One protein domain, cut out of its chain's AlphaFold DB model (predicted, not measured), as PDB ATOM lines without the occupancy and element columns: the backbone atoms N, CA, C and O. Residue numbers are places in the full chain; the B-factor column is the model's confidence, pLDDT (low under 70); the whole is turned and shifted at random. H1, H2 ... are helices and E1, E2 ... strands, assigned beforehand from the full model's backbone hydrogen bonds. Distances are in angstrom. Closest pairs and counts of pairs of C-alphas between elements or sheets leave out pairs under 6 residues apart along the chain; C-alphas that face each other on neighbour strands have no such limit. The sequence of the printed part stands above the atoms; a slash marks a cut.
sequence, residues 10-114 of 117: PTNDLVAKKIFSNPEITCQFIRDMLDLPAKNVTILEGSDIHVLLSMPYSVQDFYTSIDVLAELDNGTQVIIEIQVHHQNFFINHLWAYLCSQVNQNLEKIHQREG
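This is residues 10 to 114 of the 117 residues of an uncharacterized protein of Streptococcus pneumoniae (strain ATCC BAA-255 / R6) (UniProt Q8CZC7). A strongly twisted sheet of four strands, built round the long strand E3, has the short helices H1 and H2 over one face and its other face bare. The long helix H3 crosses H1 on the side away from the sheet, and its residues 102 to 114 stick out, as do residues 54 to 59 between E2 and E3. The 105 printed residues hold, in order, H1, H2, E1, E2, E3, E4 and H3; the class is mixed, and the branched sheet is antiparallel. The whole is only just loose, close to compact, with a radius of gyration of the C-alphas of 15.6 A and spans of 56 by 38 by 23 A.

H1, residues 11 to 20, begins at C-alpha 11 (50.504, 126.878, 101.536). H2 is residues 23 to 34, E1 38 to 45, E2 49 to 51, E3 62 to 72, 30.1 A long, and E4 77 to 83. H3, residues 88 to 114, is 39.1 A long and ends at C-alpha 114 (64.372, 151.603, 119.170).

E1 and E2 lie on one side of E3, E4 on the other. N 42 and O 69 are 2.8 A apart, N 68 and O 80 2.9 A; hairpin E2 and E3 has no such pair within hydrogen-bond range. H1 runs along E3, 10 degrees on the local plane; H2 runs across it, 87 degrees. H3 touches H1 with residues 94 to 101 alone, closest C-alphas Ile 19 and Leu 98, 6.3 A, at a steep tilt of 63 degrees. In H1, H2 and H3 every O i to N i+4 pair is within hydrogen-bond range.

The C-alphas farthest apart, of Pro 56 and Gly 114, are 56.7 A apart. The printed part has no cut and no long link. The model's confidence is under 70 at residues 10, 46 to 64, 85 to 90 and 114.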
ATOM      1  N   PRO A  10      47.026 125.467  99.750       68.41
ATOM      2  CA  PRO A  10      47.827 126.271  98.832       68.41
ATOM      3  C   PRO A  10      49.044 126.874  99.551       68.41
ATOM      4  O   PRO A  10      49.516 127.940  99.181       68.41
ATOM      5  N   THR A  11      49.511 126.266 100.646       74.04
ATOM      6  CA  THR A  11      50.504 126.878 101.536       74.04
ATOM      7  C   THR A  11      51.825 127.094 100.810       74.04
ATOM      8  O   THR A  11      52.354 128.198 100.859       74.04
ATOM      9  N   ASN A  12      52.325 126.080 100.094       71.36
ATOM     10  CA  ASN A  12      53.558 126.206  99.307       71.36
ATOM     11  C   ASN A  12      53.414 127.264  98.213       71.36
ATOM     12  O   ASN A  12      54.326 128.050  97.981       71.36
ATOM     13  N   ASP A  13      52.237 127.304  97.602       71.78
ATOM     14  CA  ASP A  13      51.876 128.238  96.546       71.78
ATOM     15  C   ASP A  13      51.901 129.690  97.058       71.78
ATOM     16  O   ASP A  13      52.564 130.564  96.503       71.78
ATOM     17  N   LEU A  14      51.269 129.934  98.210       76.62
ATOM     18  CA  LEU A  14      51.277 131.223  98.903       76.62
ATOM     19  C   LEU A  14      52.678 131.624  99.370       76.62
ATOM     20  O   LEU A  14      53.036 132.798  99.283       76.62
ATOM     21  N   VAL A  15      53.462 130.668  99.871       79.68
ATOM     22  CA  VAL A  15      54.848 130.887 100.301       79.68
ATOM     23  C   VAL A  15      55.704 131.322  99.118       79.68
ATOM     24  O   VAL A  15      56.372 132.351  99.204       79.68
ATOM     25  N   ALA A  16      55.635 130.600  98.001       79.19
ATOM     26  CA  ALA A  16      56.369 130.945  96.794       79.19
ATOM     27  C   ALA A  16      55.966 132.321  96.265       79.19
ATOM     28  O   ALA A  16      56.835 133.160  96.039       79.19
ATOM     29  N   LYS A  17      54.662 132.612  96.191       78.71
ATOM     30  CA  LYS A  17      54.175 133.957  95.852       78.71
ATOM     31  C   LYS A  17      54.734 135.026  96.766       78.71
ATOM     32  O   LYS A  17      55.132 136.089  96.302       78.71
ATOM     33  N   LYS A  18      54.793 134.765  98.072       82.47
ATOM     34  CA  LYS A  18      55.298 135.753  99.022       82.47
ATOM     35  C   LYS A  18      56.790 136.015  98.838       82.47
ATOM     36  O   LYS A  18      57.198 137.174  98.872       82.47
ATOM     37  N   ILE A  19      57.573 134.972  98.599       83.77
ATOM     38  CA  ILE A  19      59.015 135.075  98.367       83.77
ATOM     39  C   ILE A  19      59.283 135.824  97.064       83.77
ATOM     40  O   ILE A  19      59.961 136.849  97.068       83.77
ATOM     41  N   PHE A  20      58.674 135.368  95.971       85.46
ATOM     42  CA  PHE A  20      58.900 135.936  94.648       85.46
ATOM     43  C   PHE A  20      58.210 137.282  94.427       85.46
ATOM     44  O   PHE A  20      58.513 137.949  93.445       85.46
ATOM     45  N   SER A  21      57.346 137.727  95.350       83.83
ATOM     46  CA  SER A  21      56.827 139.101  95.364       83.83
ATOM     47  C   SER A  21      57.887 140.158  95.684       83.83
ATOM     48  O   SER A  21      57.640 141.342  95.465       83.83
ATOM     49  N   ASN A  22      59.052 139.758  96.212       87.10
ATOM     50  CA  ASN A  22      60.167 140.664  96.466       87.10
ATOM     51  C   ASN A  22      61.183 140.610  95.305       87.10
ATOM     52  O   ASN A  22      61.900 139.614  95.194       87.10
ATOM     53  N   PRO A  23      61.325 141.683  94.500       89.46
ATOM     54  CA  PRO A  23      62.253 141.722  93.369       89.46
ATOM     55  C   PRO A  23      63.706 141.413  93.736       89.46
ATOM     56  O   PRO A  23      64.405 140.774  92.956       89.46
ATOM     57  N   GLU A  24      64.168 141.830  94.915       90.52
ATOM     58  CA  GLU A  24      65.546 141.600  95.368       90.52
ATOM     59  C   GLU A  24      65.806 140.111  95.606       90.52
ATOM     60  O   GLU A  24      66.828 139.574  95.178       90.52
ATOM     61  N   ILE A  25      64.845 139.433  96.242       88.74
ATOM     62  CA  ILE A  25      64.921 137.993  96.496       88.74
ATOM     63  C   ILE A  25      64.792 137.222  95.186       88.74
ATOM     64  O   ILE A  25      65.566 136.301  94.950       88.74
ATOM     65  N   THR A  26      63.871 137.616  94.306       89.70
ATOM     66  CA  THR A  26      63.715 136.991  92.986       89.70
ATOM     67  C   THR A  26      64.976 137.151  92.136       89.70
ATOM     68  O   THR A  26      65.403 136.207  91.478       89.70
ATOM     69  N   CYS A  27      65.626 138.316  92.192       92.28
ATOM     70  CA  CYS A  27      66.904 138.562  91.529       92.28
ATOM     71  C   CYS A  27      68.005 137.643  92.066       92.28
ATOM     72  O   CYS A  27      68.725 137.019  91.286       92.28
ATOM     73  N   GLN A  28      68.090 137.493  93.389       91.07
ATOM     74  CA  GLN A  28      69.037 136.572  94.010       91.07
ATOM     75  C   GLN A  28      68.753 135.115  93.634       91.07
ATOM     76  O   GLN A  28      69.669 134.391  93.263       91.07
ATOM     77  N   PHE A  29      67.483 134.718  93.635       89.43
ATOM     78  CA  PHE A  29      67.059 133.390  93.216       89.43
ATOM     79  C   PHE A  29      67.492 133.072  91.781       89.43
ATOM     80  O   PHE A  29      68.022 131.994  91.533       89.43
ATOM     81  N   ILE A  30      67.303 134.006  90.845       91.56
ATOM     82  CA  ILE A  30      67.716 133.834  89.446       91.56
ATOM     83  C   ILE A  30      69.237 133.668  89.345       91.56
ATOM     84  O   ILE A  30      69.699 132.786  88.622       91.56
ATOM     85  N   ARG A  31      70.009 134.461  90.097       92.86
ATOM     86  CA  ARG A  31      71.471 134.319  90.154       92.86
ATOM     87  C   ARG A  31      71.886 132.952  90.689       92.86
ATOM     88  O   ARG A  31      72.685 132.275  90.058       92.86
ATOM     89  N   ASP A  32      71.307 132.529  91.806       89.79
ATOM     90  CA  ASP A  32      71.748 131.322  92.506       89.79
ATOM     91  C   ASP A  32      71.296 130.034  91.805       89.79
ATOM     92  O   ASP A  32      72.028 129.046  91.792       89.79
ATOM     93  N   MET A  33      70.087 130.020  91.237       86.78
ATOM     94  CA  MET A  33      69.492 128.809  90.659       86.78
ATOM     95  C   MET A  33      69.719 128.661  89.160       86.78
ATOM     96  O   MET A  33      69.789 127.531  88.681       86.78
ATOM     97  N   LEU A  34      69.797 129.768  88.416       89.64
ATOM     98  CA  LEU A  34      69.958 129.740  86.959       89.64
ATOM     99  C   LEU A  34      71.362 130.147  86.501       89.64
ATOM    100  O   LEU A  34      71.633 130.063  85.307       89.64
ATOM    101  N   ASP A  35      72.232 130.585  87.419       93.03
ATOM    102  CA  ASP A  35      73.570 131.114  87.113       93.03
ATOM    103  C   ASP A  35      73.526 132.253  86.073       93.03
ATOM    104  O   ASP A  35      74.376 132.390  85.193       93.03
ATOM    105  N   LEU A  36      72.470 133.074  86.145       93.79
ATOM    106  CA  LEU A  36      72.275 134.231  85.274       93.79
ATOM    107  C   LEU A  36      72.684 135.514  86.006       93.79
ATOM    108  O   LEU A  36      72.193 135.745  87.112       93.79
ATOM    109  N   PRO A  37      73.497 136.401  85.396       95.29
ATOM    110  CA  PRO A  37      73.933 137.657  86.004       95.29
ATOM    111  C   PRO A  37      72.812 138.706  85.958       95.29
ATOM    112  O   PRO A  37      72.878 139.699  85.231       95.29
ATOM    113  N   ALA A  38      71.729 138.438  86.688       94.01
ATOM    114  CA  ALA A  38      70.591 139.329  86.810       94.01
ATOM    115  C   ALA A  38      70.963 140.527  87.686       94.01
ATOM    116  O   ALA A  38      71.420 140.376  88.824       94.01
ATOM    117  N   LYS A  39      70.736 141.722  87.148       94.05
ATOM    118  CA  LYS A  39      70.963 143.002  87.814       94.05
ATOM    119  C   LYS A  39      69.685 143.486  88.479       94.05
ATOM    120  O   LYS A  39      69.657 143.716  89.686       94.05
ATOM    121  N   ASN A  40      68.627 143.595  87.681       93.02
ATOM    122  CA  ASN A  40      67.318 144.077  88.094       93.02
ATOM    123  C   ASN A  40      66.237 143.094  87.676       93.02
ATOM    124  O   ASN A  40      66.360 142.392  86.674       93.02
ATOM    125  N   VAL A  41      65.154 143.088  88.445       92.77
ATOM    126  CA  VAL A  41      64.020 142.209  88.211       92.77
ATOM    127  C   VAL A  41      62.719 142.987  88.347       92.77
ATOM    128  O   VAL A  41      62.530 143.730  89.307       92.77
ATOM    129  N   THR A  42      61.817 142.789  87.390       92.08
ATOM    130  CA  THR A  42      60.441 143.284  87.424       92.08
ATOM    131  C   THR A  42      59.496 142.094  87.387       92.08
ATOM    132  O   THR A  42      59.593 141.245  86.507       92.08
ATOM    133  N   ILE A  43      58.577 142.022  88.341       88.51
ATOM    134  CA  ILE A  43      57.551 140.977  88.364       88.51
ATOM    135  C   ILE A  43      56.448 141.411  87.402       88.51
ATOM    136  O   ILE A  43      55.853 142.470  87.602       88.51
ATOM    137  N   LEU A  44      56.220 140.628  86.348       84.54
ATOM    138  CA  LEU A  44      55.204 140.913  85.334       84.54
ATOM    139  C   LEU A  44      53.831 140.436  85.806       84.54
ATOM    140  O   LEU A  44      52.873 141.205  85.789       84.54
ATOM    141  N   GLU A  45      53.756 139.197  86.292       70.63
ATOM    142  CA  GLU A  45      52.509 138.585  86.746       70.63
ATOM    143  C   GLU A  45      52.816 137.646  87.923       70.63
ATOM    144  O   GLU A  45      53.471 136.621  87.772       70.63
ATOM    145  N   GLY A  46      52.436 138.054  89.142       57.22
ATOM    146  CA  GLY A  46      52.812 137.362  90.391       57.22
ATOM    147  C   GLY A  46      51.643 136.811  91.212       57.22
ATOM    148  O   GLY A  46      51.841 136.343  92.335       57.22
ATOM    149  N   SER A  47      50.413 136.908  90.698       51.47
ATOM    150  CA  SER A  47      49.194 136.718  91.502       51.47
ATOM    151  C   SER A  47      48.387 135.477  91.137       51.47
ATOM    152  O   SER A  47      47.631 134.985  91.982       51.47
ATOM    153  N   ASP A  48      48.566 134.918  89.944       51.40
ATOM    154  CA  ASP A  48      47.604 133.964  89.398       51.40
ATOM    155  C   ASP A  48      47.910 132.534  89.840       51.40
ATOM    156  O   ASP A  48      49.052 132.084  89.889       51.40
ATOM    157  N   ILE A  49      46.893 131.858  90.377       51.65
ATOM    158  CA  ILE A  49      46.956 130.427  90.689       51.65
ATOM    159  C   ILE A  49      46.349 129.741  89.475       51.65
ATOM    160  O   ILE A  49      45.132 129.817  89.280       51.65
ATOM    161  N   HIS A  50      47.173 129.083  88.666       55.55
ATOM    162  CA  HIS A  50      46.655 128.293  87.562       55.55
ATOM    163  C   HIS A  50      46.188 126.939  88.089       55.55
ATOM    164  O   HIS A  50      46.928 126.177  88.710       55.55
ATOM    165  N   VAL A  51      44.908 126.650  87.860       49.01
ATOM    166  CA  VAL A  51      44.344 125.323  88.094       49.01
ATOM    167  C   VAL A  51      44.533 124.536  86.809       49.01
ATOM    168  O   VAL A  51      43.891 124.841  85.803       49.01
ATOM    169  N   LEU A  52      45.398 123.521  86.827       47.99
ATOM    170  CA  LEU A  52      45.432 122.530  85.756       47.99
ATOM    171  C   LEU A  52      44.058 121.849  85.717       47.99
ATOM    172  O   LEU A  52      43.654 121.172  86.664       47.99
ATOM    173  N   LEU A  53      43.314 122.069  84.630       43.16
ATOM    174  CA  LEU A  53      42.086 121.338  84.329       43.16
ATOM    175  C   LEU A  53      42.455 119.871  84.076       43.16
ATOM    176  O   LEU A  53      42.802 119.468  82.973       43.16
ATOM    177  N   SER A  54      42.429 119.123  85.174       44.08
ATOM    178  CA  SER A  54      42.378 117.678  85.361       44.08
ATOM    179  C   SER A  54      42.556 116.812  84.107       44.08
ATOM    180  O   SER A  54      41.599 116.513  83.393       44.08
ATOM    181  N   MET A  55      43.755 116.243  83.954       41.87
ATOM    182  CA  MET A  55      43.842 114.838  83.544       41.87
ATOM    183  C   MET A  55      43.183 113.990  84.653       41.87
ATOM    184  O   MET A  55      43.416 114.283  85.826       41.87
ATOM    185  N   PRO A  56      42.386 112.943  84.363       45.55
ATOM    186  CA  PRO A  56      41.526 112.294  85.367       45.55
ATOM    187  C   PRO A  56      42.252 111.548  86.504       45.55
ATOM    188  O   PRO A  56      41.591 110.932  87.333       45.55
ATOM    189  N   TYR A  57      43.589 111.563  86.542       39.16
ATOM    190  CA  TYR A  57      44.393 110.725  87.436       39.16
ATOM    191  C   TYR A  57      45.626 111.398  88.051       39.16
ATOM    192  O   TYR A  57      46.384 110.716  88.738       39.16
ATOM    193  N   SER A  58      45.848 112.701  87.864       41.73
ATOM    194  CA  SER A  58      46.858 113.405  88.660       41.73
ATOM    195  C   SER A  58      46.173 114.064  89.848       41.73
ATOM    196  O   SER A  58      45.104 114.662  89.713       41.73
ATOM    197  N   VAL A  59      46.788 113.933  91.024       46.61
ATOM    198  CA  VAL A  59      46.495 114.778  92.184       46.61
ATOM    199  C   VAL A  59      46.404 116.219  91.682       46.61
ATOM    200  O   VAL A  59      47.078 116.583  90.722       46.61
ATOM    201  N   GLN A  60      45.463 116.987  92.216       50.70
ATOM    202  CA  GLN A  60      45.131 118.326  91.740       50.70
ATOM    203  C   GLN A  60      46.342 119.249  91.964       50.70
ATOM    204  O   GLN A  60      46.437 119.912  92.993       50.70
ATOM    205  N   ASP A  61      47.306 119.199  91.045       51.62
ATOM    206  CA  ASP A  61      48.615 119.825  91.156       51.62
ATOM    207  C   ASP A  61      48.451 121.289  90.754       51.62
ATOM    208  O   ASP A  61      48.440 121.664  89.580       51.62
ATOM    209  N   PHE A  62      48.219 122.119  91.766       50.39
ATOM    210  CA  PHE A  62      48.331 123.563  91.639       50.39
ATOM    211  C   PHE A  62      49.789 123.895  91.349       50.39
ATOM    212  O   PHE A  62      50.678 123.432  92.063       50.39
ATOM    213  N   TYR A  63      50.017 124.720  90.335       60.17
ATOM    214  CA  TYR A  63      51.301 125.367  90.130       60.17
ATOM    215  C   TYR A  63      51.062 126.874  90.105       60.17
ATOM    216  O   TYR A  63      50.303 127.406  89.293       60.17
ATOM    217  N   THR A  64      51.693 127.582  91.032       61.30
ATOM    218  CA  THR A  64      51.999 128.991  90.831       61.30
ATOM    219  C   THR A  64      53.048 129.064  89.734       61.30
ATOM    220  O   THR A  64      54.136 128.497  89.883       61.30
ATOM    221  N   SER A  65      52.709 129.763  88.654       71.08
ATOM    222  CA  SER A  65      53.693 130.381  87.777       71.08
ATOM    223  C   SER A  65      53.816 131.855  88.153       71.08
ATOM    224  O   SER A  65      52.843 132.502  88.552       71.08
ATOM    225  N   ILE A  66      55.038 132.368  88.106       79.32
ATOM    226  CA  ILE A  66      55.311 133.794  88.244       79.32
ATOM    227  C   ILE A  66      56.165 134.190  87.064       79.32
ATOM    228  O   ILE A  66      57.248 133.630  86.879       79.32
ATOM    229  N   ASP A  67      55.689 135.181  86.323       85.59
ATOM    230  CA  ASP A  67      56.423 135.735  85.202       85.59
ATOM    231  C   ASP A  67      57.276 136.904  85.660       85.59
ATOM    232  O   ASP A  67      56.820 137.863  86.296       85.59
ATOM    233  N   VAL A  68      58.554 136.808  85.325       89.55
ATOM    234  CA  VAL A  68      59.592 137.699  85.806       89.55
ATOM    235  C   VAL A  68      60.391 138.219  84.624       89.55
ATOM    236  O   VAL A  68      60.983 137.448  83.880       89.55
ATOM    237  N   LEU A  69      60.459 139.536  84.473       93.25
ATOM    238  CA  LEU A  69      61.384 140.192  83.561       93.25
ATOM    239  C   LEU A  69      62.696 140.472  84.295       93.25
ATOM    240  O   LEU A  69      62.740 141.318  85.190       93.25
ATOM    241  N   ALA A  70      63.763 139.790  83.907       94.79
ATOM    242  CA  ALA A  70      65.108 140.019  84.410       94.79
ATOM    243  C   ALA A  70      65.930 140.824  83.398       94.79
ATOM    244  O   ALA A  70      66.002 140.478  82.220       94.79
ATOM    245  N   GLU A  71      66.579 141.886  83.865       96.48
ATOM    246  CA  GLU A  71      67.606 142.613  83.121       96.48
ATOM    247  C   GLU A  71      68.978 142.108  83.572       96.48
ATOM    248  O   GLU A  71      69.305 142.151  84.762       96.48
ATOM    249  N   LEU A  72      69.770 141.613  82.625       96.04
ATOM    250  CA  LEU A  72      71.125 141.126  82.857       96.04
ATOM    251  C   LEU A  72      72.143 142.273  82.833       96.04
ATOM    252  O   LEU A  72      71.890 143.339  82.271       96.04
ATOM    253  N   ASP A  73      73.338 142.031  83.369       94.65
ATOM    254  CA  ASP A  73      74.419 143.028  83.445       94.65
ATOM    255  C   ASP A  73      74.813 143.650  82.093       94.65
ATOM    256  O   ASP A  73      75.239 144.803  82.030       94.65
ATOM    257  N   ASN A  74      74.648 142.907  80.998       94.99
ATOM    258  CA  ASN A  74      74.940 143.370  79.640       94.99
ATOM    259  C   ASN A  74      73.770 144.125  78.972       94.99
ATOM    260  O   ASN A  74      73.852 144.438  77.785       94.99
ATOM    261  N   GLY A  75      72.681 144.385  79.702       93.57
ATOM    262  CA  GLY A  75      71.468 145.038  79.203       93.57
ATOM    263  C   GLY A  75      70.493 144.111  78.471       93.57
ATOM    264  O   GLY A  75      69.448 144.569  78.013       93.57
ATOM    265  N   THR A  76      70.796 142.813  78.351       96.04
ATOM    266  CA  THR A  76      69.854 141.832  77.791       96.04
ATOM    267  C   THR A  76      68.684 141.647  78.746       96.04
ATOM    268  O   THR A  76      68.882 141.504  79.950       96.04
ATOM    269  N   GLN A  77      67.469 141.602  78.207       95.16
ATOM    270  CA  GLN A  77      66.267 141.307  78.975       95.16
ATOM    271  C   GLN A  77      65.784 139.885  78.687       95.16
ATOM    272  O   GLN A  77      65.739 139.459  77.534       95.16
ATOM    273  N   VAL A  78      65.420 139.160  79.742       93.45
ATOM    274  CA  VAL A  78      64.919 137.783  79.689       93.45
ATOM    275  C   VAL A  78      63.635 137.689  80.497       93.45
ATOM    276  O   VAL A  78      63.569 138.193  81.614       93.45
ATOM    277  N   ILE A  79      62.620 137.038  79.934       92.35
ATOM    278  CA  ILE A  79      61.405 136.676  80.666       92.35
ATOM    279  C   ILE A  79      61.583 135.250  81.178       92.35
ATOM    280  O   ILE A  79      61.969 134.360  80.422       92.35
ATOM    281  N   ILE A  80      61.334 135.057  82.468       89.83
ATOM    282  CA  ILE A  80      61.481 133.792  83.175       89.83
ATOM    283  C   ILE A  80      60.140 133.471  83.824       89.83
ATOM    284  O   ILE A  80      59.648 134.249  84.638       89.83
ATOM    285  N   GLU A  81      59.593 132.308  83.487       86.92
ATOM    286  CA  GLU A  81      58.438 131.734  84.167       86.92
ATOM    287  C   GLU A  81      58.942 130.807  85.283       86.92
ATOM    288  O   GLU A  81      59.590 129.787  85.029       86.92
ATOM    289  N   ILE A  82      58.677 131.168  86.538       80.72
ATOM    290  CA  ILE A  82      59.046 130.355  87.700       80.72
ATOM    291  C   ILE A  82      57.847 129.496  88.088       80.72
ATOM    292  O   ILE A  82      56.873 130.008  88.632       80.72
ATOM    293  N   GLN A  83      57.945 128.187  87.853       75.89
ATOM    294  CA  GLN A  83      56.916 127.218  88.235       75.89
ATOM    295  C   GLN A  83      57.294 126.477  89.520       75.89
ATOM    296  O   GLN A  83      58.360 125.869  89.634       75.89
ATOM    297  N   VAL A  84      56.389 126.503  90.497       70.36
ATOM    298  CA  VAL A  84      56.580 125.845  91.793       70.36
ATOM    299  C   VAL A  84      56.100 124.403  91.700       70.36
ATOM    300  O   VAL A  84      54.907 124.132  91.795       70.36
ATOM    301  N   HIS A  85      57.029 123.462  91.539       69.59
ATOM    302  CA  HIS A  85      56.722 122.033  91.610       69.59
ATOM    303  C   HIS A  85      57.129 121.448  92.970       69.59
ATOM    304  O   HIS A  85      58.021 121.965  93.645       69.59
ATOM    305  N   HIS A  86      56.524 120.321  93.363       63.83
ATOM    306  CA  HIS A  86      56.867 119.560  94.572       63.83
ATOM    307  C   HIS A  86      58.244 118.862  94.477       63.83
ATOM    308  O   HIS A  86      58.359 117.649  94.634       63.83
ATOM    309  N   GLN A  87      59.312 119.609  94.201       64.01
ATOM    310  CA  GLN A  87      60.684 119.129  94.325       64.01
ATOM    311  C   GLN A  87      61.280 119.586  95.657       64.01
ATOM    312  O   GLN A  87      61.356 120.781  95.942       64.01
ATOM    313  N   ASN A  88      61.759 118.631  96.461       66.16
ATOM    314  CA  ASN A  88      62.345 118.903  97.781       66.16
ATOM    315  C   ASN A  88      63.472 119.946  97.732       66.16
ATOM    316  O   ASN A  88      63.581 120.775  98.630       66.16
ATOM    317  N   PHE A  89      64.292 119.933  96.675       67.88
ATOM    318  CA  PHE A  89      65.380 120.897  96.499       67.88
ATOM    319  C   PHE A  89      64.867 122.342  96.410       67.88
ATOM    320  O   PHE A  89      65.374 123.224  97.102       67.88
ATOM    321  N   PHE A  90      63.819 122.560  95.614       69.52
ATOM    322  CA  PHE A  90      63.202 123.870  95.430       69.52
ATOM    323  C   PHE A  90      62.521 124.357  96.714       69.52
ATOM    324  O   PHE A  90      62.696 125.505  97.120       69.52
ATOM    325  N   ILE A  91      61.813 123.459  97.409       71.52
ATOM    326  CA  ILE A  91      61.159 123.767  98.689       71.52
ATOM    327  C   ILE A  91      62.187 124.192  99.748       71.52
ATOM    328  O   ILE A  91      61.960 125.166 100.461       71.52
ATOM    329  N   ASN A  92      63.333 123.515  99.837       77.20
ATOM    330  CA  ASN A  92      64.374 123.872 100.804       77.20
ATOM    331  C   ASN A  92      64.974 125.258 100.531       77.20
ATOM    332  O   ASN A  92      65.176 126.028 101.470       77.20
ATOM    333  N   HIS A  93      65.212 125.601  99.261       77.21
ATOM    334  CA  HIS A  93      65.669 126.944  98.899       77.21
ATOM    335  C   HIS A  93      64.621 128.009  99.234       77.21
ATOM    336  O   HIS A  93      64.961 129.024  99.840       77.21
ATOM    337  N   LEU A  94      63.340 127.762  98.933       78.11
ATOM    338  CA  LEU A  94      62.247 128.658  99.325       78.11
ATOM    339  C   LEU A  94      62.232 128.915 100.837       78.11
ATOM    340  O   LEU A  94      62.098 130.061 101.261       78.11
ATOM    341  N   TRP A  95      62.413 127.879 101.661       80.89
ATOM    342  CA  TRP A  95      62.472 128.049 103.115       80.89
ATOM    343  C   TRP A  95      63.626 128.947 103.560       80.89
ATOM    344  O   TRP A  95      63.422 129.797 104.428       80.89
ATOM    345  N   ALA A  96      64.807 128.820 102.948       85.67
ATOM    346  CA  ALA A  96      65.942 129.689 103.250       85.67
ATOM    347  C   ALA A  96      65.628 131.163 102.939       85.67
ATOM    348  O   ALA A  96      65.856 132.038 103.781       85.67
ATOM    349  N   TYR A  97      65.020 131.436 101.779       85.20
ATOM    350  CA  TYR A  97      64.589 132.786 101.415       85.20
ATOM    351  C   TYR A  97      63.523 133.334 102.367       85.20
ATOM    352  O   TYR A  97      63.628 134.483 102.804       85.20
ATOM    353  N   LEU A  98      62.537 132.513 102.747       84.46
ATOM    354  CA  LEU A  98      61.502 132.913 103.697       84.46
ATOM    355  C   LEU A  98      62.105 133.292 105.053       84.46
ATOM    356  O   LEU A  98      61.782 134.345 105.599       84.46
ATOM    357  N   CYS A  99      62.998 132.455 105.587       86.70
ATOM    358  CA  CYS A  99      63.672 132.717 106.855       86.70
ATOM    359  C   CYS A  99      64.477 134.017 106.803       86.70
ATOM    360  O   CYS A  99      64.371 134.828 107.723       86.70
ATOM    361  N   SER A 100      65.215 134.257 105.715       84.65
ATOM    362  CA  SER A 100      65.964 135.503 105.535       84.65
ATOM    363  C   SER A 100      65.037 136.719 105.505       84.65
ATOM    364  O   SER A 100      65.304 137.723 106.165       84.65
ATOM    365  N   GLN A 101      63.908 136.625 104.801       81.57
ATOM    366  CA  GLN A 101      62.942 137.718 104.709       81.57
ATOM    367  C   GLN A 101      62.255 138.001 106.052       81.57
ATOM    368  O   GLN A 101      62.074 139.161 106.425       81.57
ATOM    369  N   VAL A 102      61.891 136.959 106.806       86.85
ATOM    370  CA  VAL A 102      61.333 137.098 108.160       86.85
ATOM    371  C   VAL A 102      62.352 137.746 109.096       86.85
ATOM    372  O   VAL A 102      61.989 138.673 109.819       86.85
ATOM    373  N   ASN A 103      63.620 137.327 109.042       87.80
ATOM    374  CA  ASN A 103      64.677 137.907 109.866       87.80
ATOM    375  C   ASN A 103      64.890 139.399 109.561       87.80
ATOM    376  O   ASN A 103      64.853 140.227 110.466       87.80
ATOM    377  N   GLN A 104      64.999 139.768 108.281       84.46
ATOM    378  CA  GLN A 104      65.126 141.171 107.869       84.46
ATOM    379  C   GLN A 104      63.926 142.023 108.303       84.46
ATOM    380  O   GLN A 104      64.082 143.184 108.680       84.46
ATOM    381  N   ASN A 105      62.711 141.473 108.253       84.88
ATOM    382  CA  ASN A 105      61.520 142.186 108.714       84.88
ATOM    383  C   ASN A 105      61.524 142.387 110.235       84.88
ATOM    384  O   ASN A 105      61.157 143.466 110.694       84.88
ATOM    385  N   LEU A 106      61.962 141.388 111.009       88.11
ATOM    386  CA  LEU A 106      62.128 141.510 112.461       88.11
ATOM    387  C   LEU A 106      63.164 142.578 112.825       88.11
ATOM    388  O   LEU A 106      62.909 143.397 113.705       88.11
ATOM    389  N   GLU A 107      64.297 142.621 112.124       87.64
ATOM    390  CA  GLU A 107      65.321 143.655 112.318       87.64
ATOM    391  C   GLU A 107      64.775 145.061 112.028       87.64
ATOM    392  O   GLU A 107      64.984 145.981 112.818       87.64
ATOM    393  N   LYS A 108      63.999 145.227 110.947       86.77
ATOM    394  CA  LYS A 108      63.338 146.503 110.616       86.77
ATOM    395  C   LYS A 108      62.329 146.944 111.682       86.77
ATOM    396  O   LYS A 108      62.191 148.143 111.921       86.77
ATOM    397  N   ILE A 109      61.607 146.006 112.301       86.41
ATOM    398  CA  ILE A 109      60.672 146.310 113.397       86.41
ATOM    399  C   ILE A 109      61.446 146.760 114.639       86.41
ATOM    400  O   ILE A 109      61.131 147.816 115.180       86.41
ATOM    401  N   HIS A 110      62.498 146.035 115.031       83.85
ATOM    402  CA  HIS A 110      63.336 146.419 116.171       83.85
ATOM    403  C   HIS A 110      63.964 147.806 116.005       83.85
ATOM    404  O   HIS A 110      63.991 148.577 116.960       83.85
ATOM    405  N   GLN A 111      64.443 148.147 114.804       82.49
ATOM    406  CA  GLN A 111      64.986 149.480 114.528       82.49
ATOM    407  C   GLN A 111      63.930 150.575 114.726       82.49
ATOM    408  O   GLN A 111      64.204 151.578 115.374       82.49
ATOM    409  N   ARG A 112      62.698 150.357 114.245       80.90
ATOM    410  CA  ARG A 112      61.598 151.315 114.440       80.90
ATOM    411  C   ARG A 112      61.195 151.479 115.898       80.90
ATOM    412  O   ARG A 112      60.881 152.593 116.290       80.90
ATOM    413  N   GLU A 113      61.170 150.399 116.675       78.60
ATOM    414  CA  GLU A 113      60.837 150.481 118.101       78.60
ATOM    415  C   GLU A 113      61.946 151.184 118.897       78.60
ATOM    416  O   GLU A 113      61.642 152.002 119.766       78.60
ATOM    417  N   GLY A 114      63.217 150.945 118.551       67.15
ATOM    418  CA  GLY A 114      64.372 151.603 119.170       67.15
ATOM    419  C   GLY A 114      64.479 153.108 118.891       67.15
ATOM    420  O   GLY A 114      64.949 153.841 119.757       67.15
TER     421      GLY A 114